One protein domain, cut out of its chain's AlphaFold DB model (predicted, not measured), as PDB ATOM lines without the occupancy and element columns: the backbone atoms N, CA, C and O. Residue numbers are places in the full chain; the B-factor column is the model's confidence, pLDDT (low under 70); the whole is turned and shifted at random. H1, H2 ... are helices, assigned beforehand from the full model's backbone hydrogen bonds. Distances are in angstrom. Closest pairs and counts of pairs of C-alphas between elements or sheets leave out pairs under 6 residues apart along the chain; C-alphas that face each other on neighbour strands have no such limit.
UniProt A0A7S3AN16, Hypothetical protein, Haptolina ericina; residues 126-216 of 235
ATOM      1  N   GLY A 126      22.946 -27.936  32.214       65.69
ATOM      2  CA  GLY A 126      22.257 -26.913  32.995       65.69
ATOM      3  C   GLY A 126      20.729 -26.978  32.904       65.69
ATOM      4  O   GLY A 126      20.070 -26.868  33.931       65.69
ATOM      5  N   ASP A 127      20.147 -27.223  31.730       72.69
ATOM      6  CA  ASP A 127      18.690 -27.310  31.553       72.69
ATOM      7  C   ASP A 127      18.110 -28.566  32.212       72.69
ATOM      8  O   ASP A 127      17.046 -28.515  32.834       72.69
ATOM      9  N   ALA A 128      18.833 -29.688  32.136       71.19
ATOM     10  CA  ALA A 128      18.465 -30.913  32.844       71.19
ATOM     11  C   ALA A 128      18.513 -30.719  34.371       71.19
ATOM     12  O   ALA A 128      17.589 -31.130  35.080       71.19
ATOM     13  N   ALA A 129      19.543 -30.029  34.874       74.62
ATOM     14  CA  ALA A 129      19.644 -29.665  36.283       74.62
ATOM     15  C   ALA A 129      18.503 -28.727  36.708       74.62
ATOM     16  O   ALA A 129      17.854 -28.968  37.725       74.62
ATOM     17  N   VAL A 130      18.178 -27.704  35.908       80.44
ATOM     18  CA  VAL A 130      17.068 -26.775  36.189       80.44
ATOM     19  C   VAL A 130      15.731 -27.514  36.232       80.44
ATOM     20  O   VAL A 130      14.933 -27.265  37.137       80.44
ATOM     21  N   ALA A 131      15.486 -28.446  35.307       78.44
ATOM     22  CA  ALA A 131      14.284 -29.276  35.318       78.44
ATOM     23  C   ALA A 131      14.194 -30.119  36.601       78.44
ATOM     24  O   ALA A 131      13.169 -30.082  37.282       78.44
ATOM     25  N   SER A 132      15.283 -30.787  36.992       79.25
ATOM     26  CA  SER A 132      15.329 -31.580  38.228       79.25
ATOM     27  C   SER A 132      15.078 -30.728  39.482       79.25
ATOM     28  O   SER A 132      14.293 -31.104  40.355       79.25
ATOM     29  N   MET A 133      15.669 -29.530  39.543       83.94
ATOM     30  CA  MET A 133      15.434 -28.568  40.627       83.94
ATOM     31  C   MET A 133      13.986 -28.093  40.675       83.94
ATOM     32  O   MET A 133      13.399 -27.984  41.753       83.94
ATOM     33  N   ASN A 134      13.389 -27.830  39.512       82.19
ATOM     34  CA  ASN A 134      11.988 -27.447  39.412       82.19
ATOM     35  C   ASN A 134      11.075 -28.533  39.969       82.19
ATOM     36  O   ASN A 134      10.207 -28.235  40.790       82.19
ATOM     37  N   GLU A 135      11.291 -29.791  39.590       80.25
ATOM     38  CA  GLU A 135      10.492 -30.898  40.110       80.25
ATOM     39  C   GLU A 135      10.619 -31.023  41.645       80.25
ATOM     40  O   GLU A 135       9.614 -31.227  42.334       80.25
ATOM     41  N   LEU A 136      11.821 -30.836  42.209       84.44
ATOM     42  CA  LEU A 136      12.046 -30.858  43.662       84.44
ATOM     43  C   LEU A 136      11.303 -29.714  44.368       84.44
ATOM     44  O   LEU A 136      10.649 -29.921  45.397       84.44
ATOM     45  N   LEU A 137      11.359 -28.502  43.814       86.56
ATOM     46  CA  LEU A 137      10.652 -27.336  44.350       86.56
ATOM     47  C   LEU A 137       9.132 -27.531  44.296       86.56
ATOM     48  O   LEU A 137       8.434 -27.228  45.272       86.56
ATOM     49  N   HIS A 138       8.624 -28.120  43.214       79.88
ATOM     50  CA  HIS A 138       7.224 -28.511  43.093       79.88
ATOM     51  C   HIS A 138       6.821 -29.542  44.152       79.88
ATOM     52  O   HIS A 138       5.782 -29.373  44.800       79.88
ATOM     53  N   ALA A 139       7.657 -30.552  44.413       76.62
ATOM     54  CA  ALA A 139       7.428 -31.522  45.485       76.62
ATOM     55  C   ALA A 139       7.395 -30.853  46.874       76.62
ATOM     56  O   ALA A 139       6.537 -31.168  47.705       76.62
ATOM     57  N   ALA A 140       8.227 -29.830  47.090       81.06
ATOM     58  CA  ALA A 140       8.195 -28.967  48.272       81.06
ATOM     59  C   ALA A 140       7.022 -27.956  48.285       81.06
ATOM     60  O   ALA A 140       6.925 -27.112  49.184       81.06
ATOM     61  N   ARG A 141       6.086 -28.030  47.325       82.25
ATOM     62  CA  ARG A 141       4.922 -27.132  47.175       82.25
ATOM     63  C   ARG A 141       5.315 -25.665  46.983       82.25
ATOM     64  O   ARG A 141       4.681 -24.746  47.534       82.25
ATOM     65  N   ILE A 142       6.384 -25.457  46.228       81.25
ATOM     66  CA  ILE A 142       6.823 -24.175  45.688       81.25
ATOM     67  C   ILE A 142       6.533 -24.253  44.190       81.25
ATOM     68  O   ILE A 142       7.122 -25.059  43.487       81.25
ATOM     69  N   TYR A 143       5.567 -23.466  43.728       79.44
ATOM     70  CA  TYR A 143       5.074 -23.523  42.352       79.44
ATOM     71  C   TYR A 143       5.560 -22.315  41.541       79.44
ATOM     72  O   TYR A 143       6.148 -21.372  42.085       79.44
ATOM     73  N   GLU A 144       5.279 -22.328  40.242       65.94
ATOM     74  CA  GLU A 144       5.496 -21.192  39.347       65.94
ATOM     75  C   GLU A 144       4.799 -19.909  39.850       65.94
ATOM     76  O   GLU A 144       3.709 -19.983  40.429       65.94
ATOM     77  N   PRO A 145       5.414 -18.719  39.676       77.19
ATOM     78  CA  PRO A 145       6.678 -18.447  38.973       77.19
ATOM     79  C   PRO A 145       7.945 -18.638  39.835       77.19
ATOM     80  O   PRO A 145       9.058 -18.310  39.426       77.19
ATOM     81  N   HIS A 146       7.789 -19.070  41.088       80.94
ATOM     82  CA  HIS A 146       8.890 -19.101  42.048       80.94
ATOM     83  C   HIS A 146       9.824 -20.292  41.842       80.94
ATOM     84  O   HIS A 146      11.027 -20.125  42.034       80.94
ATOM     85  N   ALA A 147       9.283 -21.447  41.439       77.56
ATOM     86  CA  ALA A 147      10.056 -22.660  41.187       77.56
ATOM     87  C   ALA A 147      11.151 -22.409  40.140       77.56
ATOM     88  O   ALA A 147      12.329 -22.415  40.498       77.56
ATOM     89  N   SER A 148      10.773 -22.014  38.919       81.06
ATOM     90  CA  SER A 148      11.737 -21.741  37.844       81.06
ATOM     91  C   SER A 148      12.768 -20.679  38.203       81.06
ATOM     92  O   SER A 148      13.949 -20.828  37.886       81.06
ATOM     93  N   LYS A 149      12.374 -19.612  38.913       89.50
ATOM     94  CA  LYS A 149      13.332 -18.593  39.367       89.50
ATOM     95  C   LYS A 149      14.385 -19.178  40.314       89.50
ATOM     96  O   LYS A 149      15.562 -18.847  40.186       89.50
ATOM     97  N   TYR A 150      13.972 -19.995  41.280       92.44
ATOM     98  CA  TYR A 150      14.896 -20.575  42.252       92.44
ATOM     99  C   TYR A 150      15.744 -21.686  41.640       92.44
ATOM    100  O   TYR A 150      16.939 -21.699  41.899       92.44
ATOM    101  N   ALA A 151      15.176 -22.541  40.788       87.88
ATOM    102  CA  ALA A 151      15.909 -23.589  40.083       87.88
ATOM    103  C   ALA A 151      17.074 -23.016  39.263       87.88
ATOM    104  O   ALA A 151      18.214 -23.446  39.417       87.88
ATOM    105  N   ASN A 152      16.820 -21.963  38.480       86.69
ATOM    106  CA  ASN A 152      17.871 -21.273  37.731       86.69
ATOM    107  C   ASN A 152      18.949 -20.671  38.648       86.69
ATOM    108  O   ASN A 152      20.140 -20.770  38.358       86.69
ATOM    109  N   ALA A 153      18.550 -20.059  39.768       88.31
ATOM    110  CA  ALA A 153      19.497 -19.491  40.726       88.31
ATOM    111  C   ALA A 153      20.355 -20.569  41.411       88.31
ATOM    112  O   ALA A 153      21.555 -20.363  41.580       88.31
ATOM    113  N   MET A 154      19.761 -21.713  41.762       91.31
ATOM    114  CA  MET A 154      20.443 -22.864  42.361       91.31
ATOM    115  C   MET A 154      21.498 -23.429  41.408       91.31
ATOM    116  O   MET A 154      22.671 -23.490  41.772       91.31
ATOM    117  N   VAL A 155      21.119 -23.717  40.161       86.81
ATOM    118  CA  VAL A 155      22.043 -24.249  39.148       86.81
ATOM    119  C   VAL A 155      23.168 -23.257  38.844       86.81
ATOM    120  O   VAL A 155      24.335 -23.634  38.840       86.81
ATOM    121  N   HIS A 156      22.865 -21.961  38.708       84.25
ATOM    122  CA  HIS A 156      23.894 -20.929  38.517       84.25
ATOM    123  C   HIS A 156      24.877 -20.841  39.703       84.25
ATOM    124  O   HIS A 156      26.020 -20.407  39.549       84.25
ATOM    125  N   LYS A 157      24.447 -21.209  40.912       85.88
ATOM    126  CA  LYS A 157      25.295 -21.243  42.113       85.88
ATOM    127  C   LYS A 157      26.030 -22.576  42.299       85.88
ATOM    128  O   LYS A 157      26.789 -22.692  43.255       85.88
ATOM    129  N   GLY A 158      25.862 -23.528  41.380       82.94
ATOM    130  CA  GLY A 158      26.504 -24.842  41.426       82.94
ATOM    131  C   GLY A 158      25.727 -25.890  42.224       82.94
ATOM    132  O   GLY A 158      26.284 -26.929  42.550       82.94
ATOM    133  N   TYR A 159      24.458 -25.628  42.549       85.31
ATOM    134  CA  TYR A 159      23.540 -26.627  43.092       85.31
ATOM    135  C   TYR A 159      22.773 -27.265  41.928       85.31
ATOM    136  O   TYR A 159      21.617 -26.925  41.674       85.31
ATOM    137  N   ASP A 160      23.449 -28.123  41.170       82.25
ATOM    138  CA  ASP A 160      22.925 -28.811  39.983       82.25
ATOM    139  C   ASP A 160      22.423 -30.241  40.264       82.25
ATOM    140  O   ASP A 160      21.748 -30.831  39.421       82.25
ATOM    141  N   ASP A 161      22.655 -30.758  41.475       82.19
ATOM    142  CA  ASP A 161      22.191 -32.071  41.931       82.19
ATOM    143  C   ASP A 161      21.070 -31.971  42.986       82.19
ATOM    144  O   ASP A 161      21.253 -31.497  44.114       82.19
ATOM    145  N   ALA A 162      19.874 -32.435  42.614       81.38
ATOM    146  CA  ALA A 162      18.694 -32.410  43.471       81.38
ATOM    147  C   ALA A 162      18.797 -33.409  44.635       81.38
ATOM    148  O   ALA A 162      18.241 -33.160  45.707       81.38
ATOM    149  N   ASP A 163      19.526 -34.518  44.467       77.88
ATOM    150  CA  ASP A 163      19.763 -35.465  45.557       77.88
ATOM    151  C   ASP A 163      20.700 -34.857  46.611       77.88
ATOM    152  O   ASP A 163      20.446 -35.026  47.808       77.88
ATOM    153  N   PHE A 164      21.697 -34.062  46.202       81.81
ATOM    154  CA  PHE A 164      22.534 -33.290  47.128       81.81
ATOM    155  C   PHE A 164      21.707 -32.299  47.961       81.81
ATOM    156  O   PHE A 164      21.872 -32.248  49.183       81.81
ATOM    157  N   LEU A 165      20.749 -31.581  47.357       84.81
ATOM    158  CA  LEU A 165      19.879 -30.652  48.096       84.81
ATOM    159  C   LEU A 165      19.090 -31.320  49.233       84.81
ATOM    160  O   LEU A 165      18.769 -30.676  50.230       84.81
ATOM    161  N   LEU A 166      18.797 -32.615  49.113       83.44
ATOM    162  CA  LEU A 166      18.071 -33.382  50.130       83.44
ATOM    163  C   LEU A 166      18.956 -33.857  51.281       83.44
ATOM    164  O   LEU A 166      18.446 -34.404  52.257       83.44
ATOM    165  N   THR A 167      20.265 -33.654  51.172       82.31
ATOM    166  CA  THR A 167      21.219 -33.897  52.255       82.31
ATOM    167  C   THR A 167      21.514 -32.637  53.063       82.31
ATOM    168  O   THR A 167      22.138 -32.735  54.120       82.31
ATOM    169  N   LEU A 168      21.035 -31.472  52.603       85.19
ATOM    170  CA  LEU A 168      21.310 -30.206  53.264       85.19
ATOM    171  C   LEU A 168      20.685 -30.151  54.652       85.19
ATOM    172  O   LEU A 168      19.502 -30.433  54.861       85.19
ATOM    173  N   ASN A 169      21.483 -29.707  55.610       87.81
ATOM    174  CA  ASN A 169      21.025 -29.386  56.944       87.81
ATOM    175  C   ASN A 169      20.397 -27.980  56.992       87.81
ATOM    176  O   ASN A 169      20.530 -27.154  56.090       87.81
ATOM    177  N   ARG A 170      19.728 -27.663  58.103       86.81
ATOM    178  CA  ARG A 170      19.009 -26.390  58.274       86.81
ATOM    179  C   ARG A 170      19.890 -25.139  58.114       86.81
ATOM    180  O   ARG A 170      19.391 -24.085  57.705       86.81
ATOM    181  N   PHE A 171      21.175 -25.226  58.460       90.12
ATOM    182  CA  PHE A 171      22.122 -24.126  58.277       90.12
ATOM    183  C   PHE A 171      22.441 -23.935  56.789       90.12
ATOM    184  O   PHE A 171      22.328 -22.821  56.284       90.12
ATOM    185  N   GLU A 172      22.717 -25.020  56.070       89.69
ATOM    186  CA  GLU A 172      22.981 -25.000  54.626       89.69
ATOM    187  C   GLU A 172      21.759 -24.536  53.823       89.69
ATOM    188  O   GLU A 172      21.894 -23.755  52.888       89.69
ATOM    189  N   ILE A 173      20.541 -24.898  54.238       88.81
ATOM    190  CA  ILE A 173      19.303 -24.382  53.627       88.81
ATOM    191  C   ILE A 173      19.163 -22.871  53.850       88.81
ATOM    192  O   ILE A 173      18.674 -22.146  52.981       88.81
ATOM    193  N   SER A 174      19.607 -22.367  55.005       89.94
ATOM    194  CA  SER A 174      19.618 -20.927  55.289       89.94
ATOM    195  C   SER A 174      20.660 -20.190  54.442       89.94
ATOM    196  O   SER A 174      20.408 -19.065  54.009       89.94
ATOM    197  N   GLN A 175      21.799 -20.824  54.161       91.25
ATOM    198  CA  GLN A 175      22.806 -20.306  53.235       91.25
ATOM    199  C   GLN A 175      22.284 -20.305  51.790       91.25
ATOM    200  O   GLN A 175      22.290 -19.258  51.142       91.25
ATOM    201  N   LEU A 176      21.709 -21.420  51.330       91.12
ATOM    202  CA  LEU A 176      21.045 -21.549  50.030       91.12
ATOM    203  C   LEU A 176      19.967 -20.472  49.842       91.12
ATOM    204  O   LEU A 176      19.862 -19.858  48.781       91.12
ATOM    205  N   GLN A 177      19.191 -20.192  50.896       93.69
ATOM    206  CA  GLN A 177      18.193 -19.127  50.891       93.69
ATOM    207  C   GLN A 177      18.818 -17.759  50.586       93.69
ATOM    208  O   GLN A 177      18.273 -17.016  49.765       93.69
ATOM    209  N   GLN A 178      19.924 -17.412  51.248       92.12
ATOM    210  CA  GLN A 178      20.607 -16.132  51.043       92.12
ATOM    211  C   GLN A 178      21.246 -16.050  49.654       92.12
ATOM    212  O   GLN A 178      21.098 -15.037  48.974       92.12
ATOM    213  N   GLU A 179      21.896 -17.124  49.210       92.06
ATOM    214  CA  GLU A 179      22.621 -17.171  47.938       92.06
ATOM    215  C   GLU A 179      21.697 -17.167  46.716       92.06
ATOM    216  O   GLU A 179      22.021 -16.534  45.708       92.06
ATOM    217  N   CYS A 180      20.545 -17.839  46.807       91.19
ATOM    218  CA  CYS A 180      19.582 -17.984  45.710       91.19
ATOM    219  C   CYS A 180      18.390 -17.013  45.810       91.19
ATOM    220  O   CYS A 180      17.490 -17.036  44.967       91.19
ATOM    221  N   GLY A 181      18.344 -16.160  46.842       92.12
ATOM    222  CA  GLY A 181      17.259 -15.195  47.047       92.12
ATOM    223  C   GLY A 181      15.892 -15.850  47.284       92.12
ATOM    224  O   GLY A 181      14.860 -15.343  46.824       92.12
ATOM    225  N   ILE A 182      15.872 -16.993  47.972       92.06
ATOM    226  CA  ILE A 182      14.646 -17.744  48.265       92.06
ATOM    227  C   ILE A 182      13.881 -17.024  49.377       92.06
ATOM    228  O   ILE A 182      14.447 -16.599  50.384       92.06
ATOM    229  N   ALA A 183      12.564 -16.884  49.229       92.44
ATOM    230  CA  ALA A 183      11.748 -16.296  50.285       92.44
ATOM    231  C   ALA A 183      11.776 -17.181  51.545       92.44
ATOM    232  O   ALA A 183      11.659 -18.401  51.446       92.44
ATOM    233  N   VAL A 184      11.833 -16.578  52.739       90.75
ATOM    234  CA  VAL A 184      11.902 -17.304  54.029       90.75
ATOM    235  C   VAL A 184      10.794 -18.358  54.163       90.75
ATOM    236  O   VAL A 184      11.028 -19.466  54.641       90.75
ATOM    237  N   GLY A 185       9.576 -18.043  53.711       90.31
ATOM    238  CA  GLY A 185       8.456 -18.989  53.725       90.31
ATOM    239  C   GLY A 185       8.666 -20.204  52.814       90.31
ATOM    240  O   GLY A 185       8.239 -21.301  53.161       90.31
ATOM    241  N   HIS A 186       9.347 -20.031  51.680       92.31
ATOM    242  CA  HIS A 186       9.680 -21.109  50.745       92.31
ATOM    243  C   HIS A 186      10.862 -21.943  51.243       92.31
ATOM    244  O   HIS A 186      10.777 -23.164  51.214       92.31
ATOM    245  N   ALA A 187      11.886 -21.314  51.824       90.38
ATOM    246  CA  ALA A 187      12.980 -22.036  52.472       90.38
ATOM    247  C   ALA A 187      12.479 -22.938  53.614       90.38
ATOM    248  O   ALA A 187      12.903 -24.079  53.726       90.38
ATOM    249  N   ARG A 188      11.487 -22.488  54.401       90.44
ATOM    250  CA  ARG A 188      10.834 -23.334  55.422       90.44
ATOM    251  C   ARG A 188      10.066 -24.520  54.837       90.44
ATOM    252  O   ARG A 188      10.010 -25.571  55.466       90.44
ATOM    253  N   LYS A 189       9.431 -24.357  53.669       90.81
ATOM    254  CA  LYS A 189       8.760 -25.473  52.980       90.81
ATOM    255  C   LYS A 189       9.777 -26.504  52.495       90.81
ATOM    256  O   LYS A 189       9.540 -27.694  52.662       90.81
ATOM    257  N   LEU A 190      10.895 -26.032  51.949       88.31
ATOM    258  CA  LEU A 190      12.002 -26.868  51.502       88.31
ATOM    259  C   LEU A 190      12.640 -27.630  52.676       88.31
ATOM    260  O   LEU A 190      12.739 -28.848  52.619       88.31
ATOM    261  N   ASP A 191      12.948 -26.943  53.779       89.56
ATOM    262  CA  ASP A 191      13.460 -27.531  55.033       89.56
ATOM    263  C   ASP A 191      12.541 -28.621  55.590       89.56
ATOM    264  O   ASP A 191      12.980 -29.720  55.937       89.56
ATOM    265  N   ARG A 192      11.231 -28.353  55.595       89.12
ATOM    266  CA  ARG A 192      10.227 -29.342  55.983       89.12
ATOM    267  C   ARG A 192      10.237 -30.556  55.054       89.12
ATOM    268  O   ARG A 192      10.232 -31.679  55.540       89.12
ATOM    269  N   PHE A 193      10.253 -30.333  53.742       87.56
ATOM    270  CA  PHE A 193      10.249 -31.406  52.749       87.56
ATOM    271  C   PHE A 193      11.491 -32.300  52.863       87.56
ATOM    272  O   PHE A 193      11.359 -33.522  52.866       87.56
ATOM    273  N   ILE A 194      12.672 -31.700  53.028       86.69
ATOM    274  CA  ILE A 194      13.943 -32.408  53.232       86.69
ATOM    275  C   ILE A 194      13.885 -33.248  54.514       86.69
ATOM    276  O   ILE A 194      14.160 -34.447  54.488       86.69
ATOM    277  N   SER A 195      13.429 -32.647  55.618       84.50
ATOM    278  CA  SER A 195      13.292 -33.326  56.915       84.50
ATOM    279  C   SER A 195      12.309 -34.503  56.877       84.50
ATOM    280  O   SER A 195      12.494 -35.490  57.586       84.50
ATOM    281  N   GLU A 196      11.258 -34.408  56.057       82.62
ATOM    282  CA  GLU A 196      10.260 -35.464  55.856       82.62
ATOM    283  C   GLU A 196      10.758 -36.579  54.906       82.62
ATOM    284  O   GLU A 196      10.174 -37.662  54.888       82.62
ATOM    285  N   ASN A 197      11.858 -36.367  54.166       75.25
ATOM    286  CA  ASN A 197      12.403 -37.310  53.178       75.25
ATOM    287  C   ASN A 197      13.915 -37.603  53.351       75.25
ATOM    288  O   ASN A 197      14.658 -37.543  52.370       75.25
ATOM    289  N   PRO A 198      14.405 -38.002  54.540       60.75
ATOM    290  CA  PRO A 198      15.839 -38.017  54.862       60.75
ATOM    291  C   PRO A 198      16.658 -39.167  54.243       60.75
ATOM    292  O   PRO A 198      17.850 -39.265  54.513       60.75
ATOM    293  N   SER A 199      16.062 -40.094  53.479       56.59
ATOM    294  CA  SER A 199      16.767 -41.317  53.059       56.59
ATOM    295  C   SER A 199      17.533 -41.146  51.737       56.59
ATOM    296  O   SER A 199      16.885 -40.996  50.701       56.59
ATOM    297  N   PRO A 200      18.874 -41.269  51.725       55.22
ATOM    298  CA  PRO A 200      19.690 -41.217  50.506       55.22
ATOM    299  C   PRO A 200      19.716 -42.549  49.737       55.22
ATOM    300  O   PRO A 200      20.356 -42.655  48.699       55.22
ATOM    301  N   SER A 201      19.052 -43.596  50.246       52.22
ATOM    302  CA  SER A 201      19.106 -44.942  49.649       52.22
ATOM    303  C   SER A 201      18.315 -45.083  48.346       52.22
ATOM    304  O   SER A 201      18.494 -46.065  47.629       52.22
ATOM    305  N   LEU A 202      17.433 -44.124  48.046       50.69
ATOM    306  CA  LEU A 202      16.616 -44.110  46.839       50.69
ATOM    307  C   LEU A 202      16.652 -42.716  46.203       50.69
ATOM    308  O   LEU A 202      16.517 -41.725  46.935       50.69
ATOM    309  N   PRO A 203      16.745 -42.631  44.864       56.06
ATOM    310  CA  PRO A 203      16.624 -41.364  44.157       56.06
ATOM    311  C   PRO A 203      15.342 -40.636  44.566       56.06
ATOM    312  O   PRO A 203      14.293 -41.257  44.778       56.06
ATOM    313  N   TRP A 204      15.399 -39.319  44.722       57.97
ATOM    314  CA  TRP A 204      14.299 -38.568  45.332       57.97
ATOM    315  C   TRP A 204      12.968 -38.632  44.577       57.97
ATOM    316  O   TRP A 204      11.907 -38.676  45.201       57.97
ATOM    317  N   HIS A 205      13.011 -38.755  43.253       51.62
ATOM    318  CA  HIS A 205      11.828 -38.980  42.427       51.62
ATOM    319  C   HIS A 205      11.119 -40.305  42.784       51.62
ATOM    320  O   HIS A 205       9.890 -40.370  42.767       51.62
ATOM    321  N   VAL A 206      11.862 -41.335  43.220       49.16
ATOM    322  CA  VAL A 206      11.313 -42.604  43.742       49.16
ATOM    323  C   VAL A 206      10.717 -42.424  45.147       49.16
ATOM    324  O   VAL A 206       9.701 -43.041  45.478       49.16
ATOM    325  N   ARG A 207      11.300 -41.547  45.979       54.69
ATOM    326  CA  ARG A 207      10.779 -41.215  47.323       54.69
ATOM    327  C   ARG A 207       9.433 -40.492  47.247       54.69
ATOM    328  O   ARG A 207       8.481 -40.900  47.912       54.69
ATOM    329  N   VAL A 208       9.336 -39.480  46.382       51.25
ATOM    330  CA  VAL A 208       8.085 -38.749  46.113       51.25
ATOM    331  C   VAL A 208       7.020 -39.696  45.566       51.25
ATOM    332  O   VAL A 208       5.880 -39.661  46.021       51.25
ATOM    333  N   TRP A 209       7.403 -40.621  44.680       45.50
ATOM    334  CA  TRP A 209       6.507 -41.665  44.187       45.50
ATOM    335  C   TRP A 209       5.950 -42.561  45.295       45.50
ATOM    336  O   TRP A 209       4.748 -42.801  45.292       45.50
ATOM    337  N   ARG A 210       6.753 -43.003  46.275       41.94
ATOM    338  CA  ARG A 210       6.246 -43.762  47.438       41.94
ATOM    339  C   ARG A 210       5.254 -42.952  48.276       41.94
ATOM    340  O   ARG A 210       4.197 -43.472  48.616       41.94
ATOM    341  N   GLY A 211       5.544 -41.677  48.539       41.41
ATOM    342  CA  GLY A 211       4.632 -40.795  49.278       41.41
ATOM    343  C   GLY A 211       3.307 -40.543  48.543       41.41
ATOM    344  O   GLY A 211       2.239 -40.553  49.161       41.41
ATOM    345  N   CYS A 212       3.360 -40.376  47.218       38.16
ATOM    346  CA  CYS A 212       2.191 -40.252  46.347       38.16
ATOM    347  C   CYS A 212       1.415 -41.573  46.206       38.16
ATOM    348  O   CYS A 212       0.187 -41.546  46.162       38.16
ATOM    349  N   PHE A 213       2.093 -42.727  46.186       35.28
ATOM    350  CA  PHE A 213       1.445 -44.041  46.161       35.28
ATOM    351  C   PHE A 213       0.763 -44.353  47.492       35.28
ATOM    352  O   PHE A 213      -0.364 -44.821  47.482       35.28
ATOM    353  N   ASP A 214       1.359 -44.003  48.634       38.88
ATOM    354  CA  ASP A 214       0.711 -44.160  49.943       38.88
ATOM    355  C   ASP A 214      -0.548 -43.288  50.065       38.88
ATOM    356  O   ASP A 214      -1.535 -43.682  50.692       38.88
ATOM    357  N   THR A 215      -0.564 -42.114  49.425       38.72
ATOM    358  CA  THR A 215      -1.773 -41.281  49.341       38.72
ATOM    359  C   THR A 215      -2.782 -41.815  48.325       38.72
ATOM    360  O   THR A 215      -3.972 -41.822  48.631       38.72
ATOM    361  N   ALA A 216      -2.353 -42.319  47.166       36.19
ATOM    362  CA  ALA A 216      -3.233 -42.921  46.162       36.19
ATOM    363  C   ALA A 216      -3.837 -44.257  46.631       36.19
ATOM    364  O   ALA A 216      -5.026 -44.490  46.431       36.19
TER     365      ALA A 216
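What this domain is: This is residues 126 to 216 of the 235 residues of the protein "Hypothetical protein" of Haptolina ericina (UniProt A0A7S3AN16). Two helical hairpins, H1 with H2 and H4 with H5, make the two sides of the body, joined by a contact between H2 and H4, with the short H3 linking them along the chain. H6 lies off at one end and touches no helix. The 91 printed residues hold six named helices, H1 to H6 in chain order, and no named strand; the class is all helix. The whole is compact, with a radius of gyration of the C-alphas of 12.2 A and spans of 34 by 27 by 23 A.

How they stand to each other: Start at H1, residues 126 to 139, the longest helix. It forms a hairpin with H2, residues 146 to 156: they touch, closest at the C-alphas of Met 133 and Ala 151, 5.0 A apart, at a steep tilt of 41 degrees, opposite ways. H1 also touches H3, residues 162 to 165, closest at the C-alphas of Met 133 and Ala 162, 5.8 A. From H2, look to H4, residues 170 to 180: they touch, about perpendicular at 89 degrees, with the C-alphas of Ala 153 and Cys 180 closest at 5.2 A. H4 forms a hairpin with H5, residues 184 to 196, at a steep tilt of 42 degrees, opposite ways; the closest C-alphas, of Gln 177 and Ala 187, are 6.2 A apart. The helix packing is mostly crossed, the helices standing at wide angles where they touch: H1 and H2, H2 and H4, and H4 and H5 touch, and 0 of these 3 pairs are at a shallow tilt. H6, residues 204 to 216, is close to but not clearly touching H3, where the C-alphas of Asp 163 and Trp 204 are closest at 6.3 A. Every O i to N i+4 pair is within hydrogen-bond range in H1, H2, H4, H5 and H6; H3 is too short for one.

Where its parts are: Find C-alpha 126 at (22.257, -26.913, 32.995); from there H1 runs 19.9 A to C-alpha 139. H2 is 15.5 A long, H3 5.1 A, H4 15.1 A and H5 18.3 A. H6 runs 18.1 A and ends at C-alpha 216, at (-3.233, -42.921, 46.162).

The domain as a whole: The C-alphas of Glu 179 and Ala 216, the two farthest apart, are 36.5 A apart. The printed part has no cut and no long link. Look for low confidence, pLDDT under 70, at residues 126, 144 and 198 to 216.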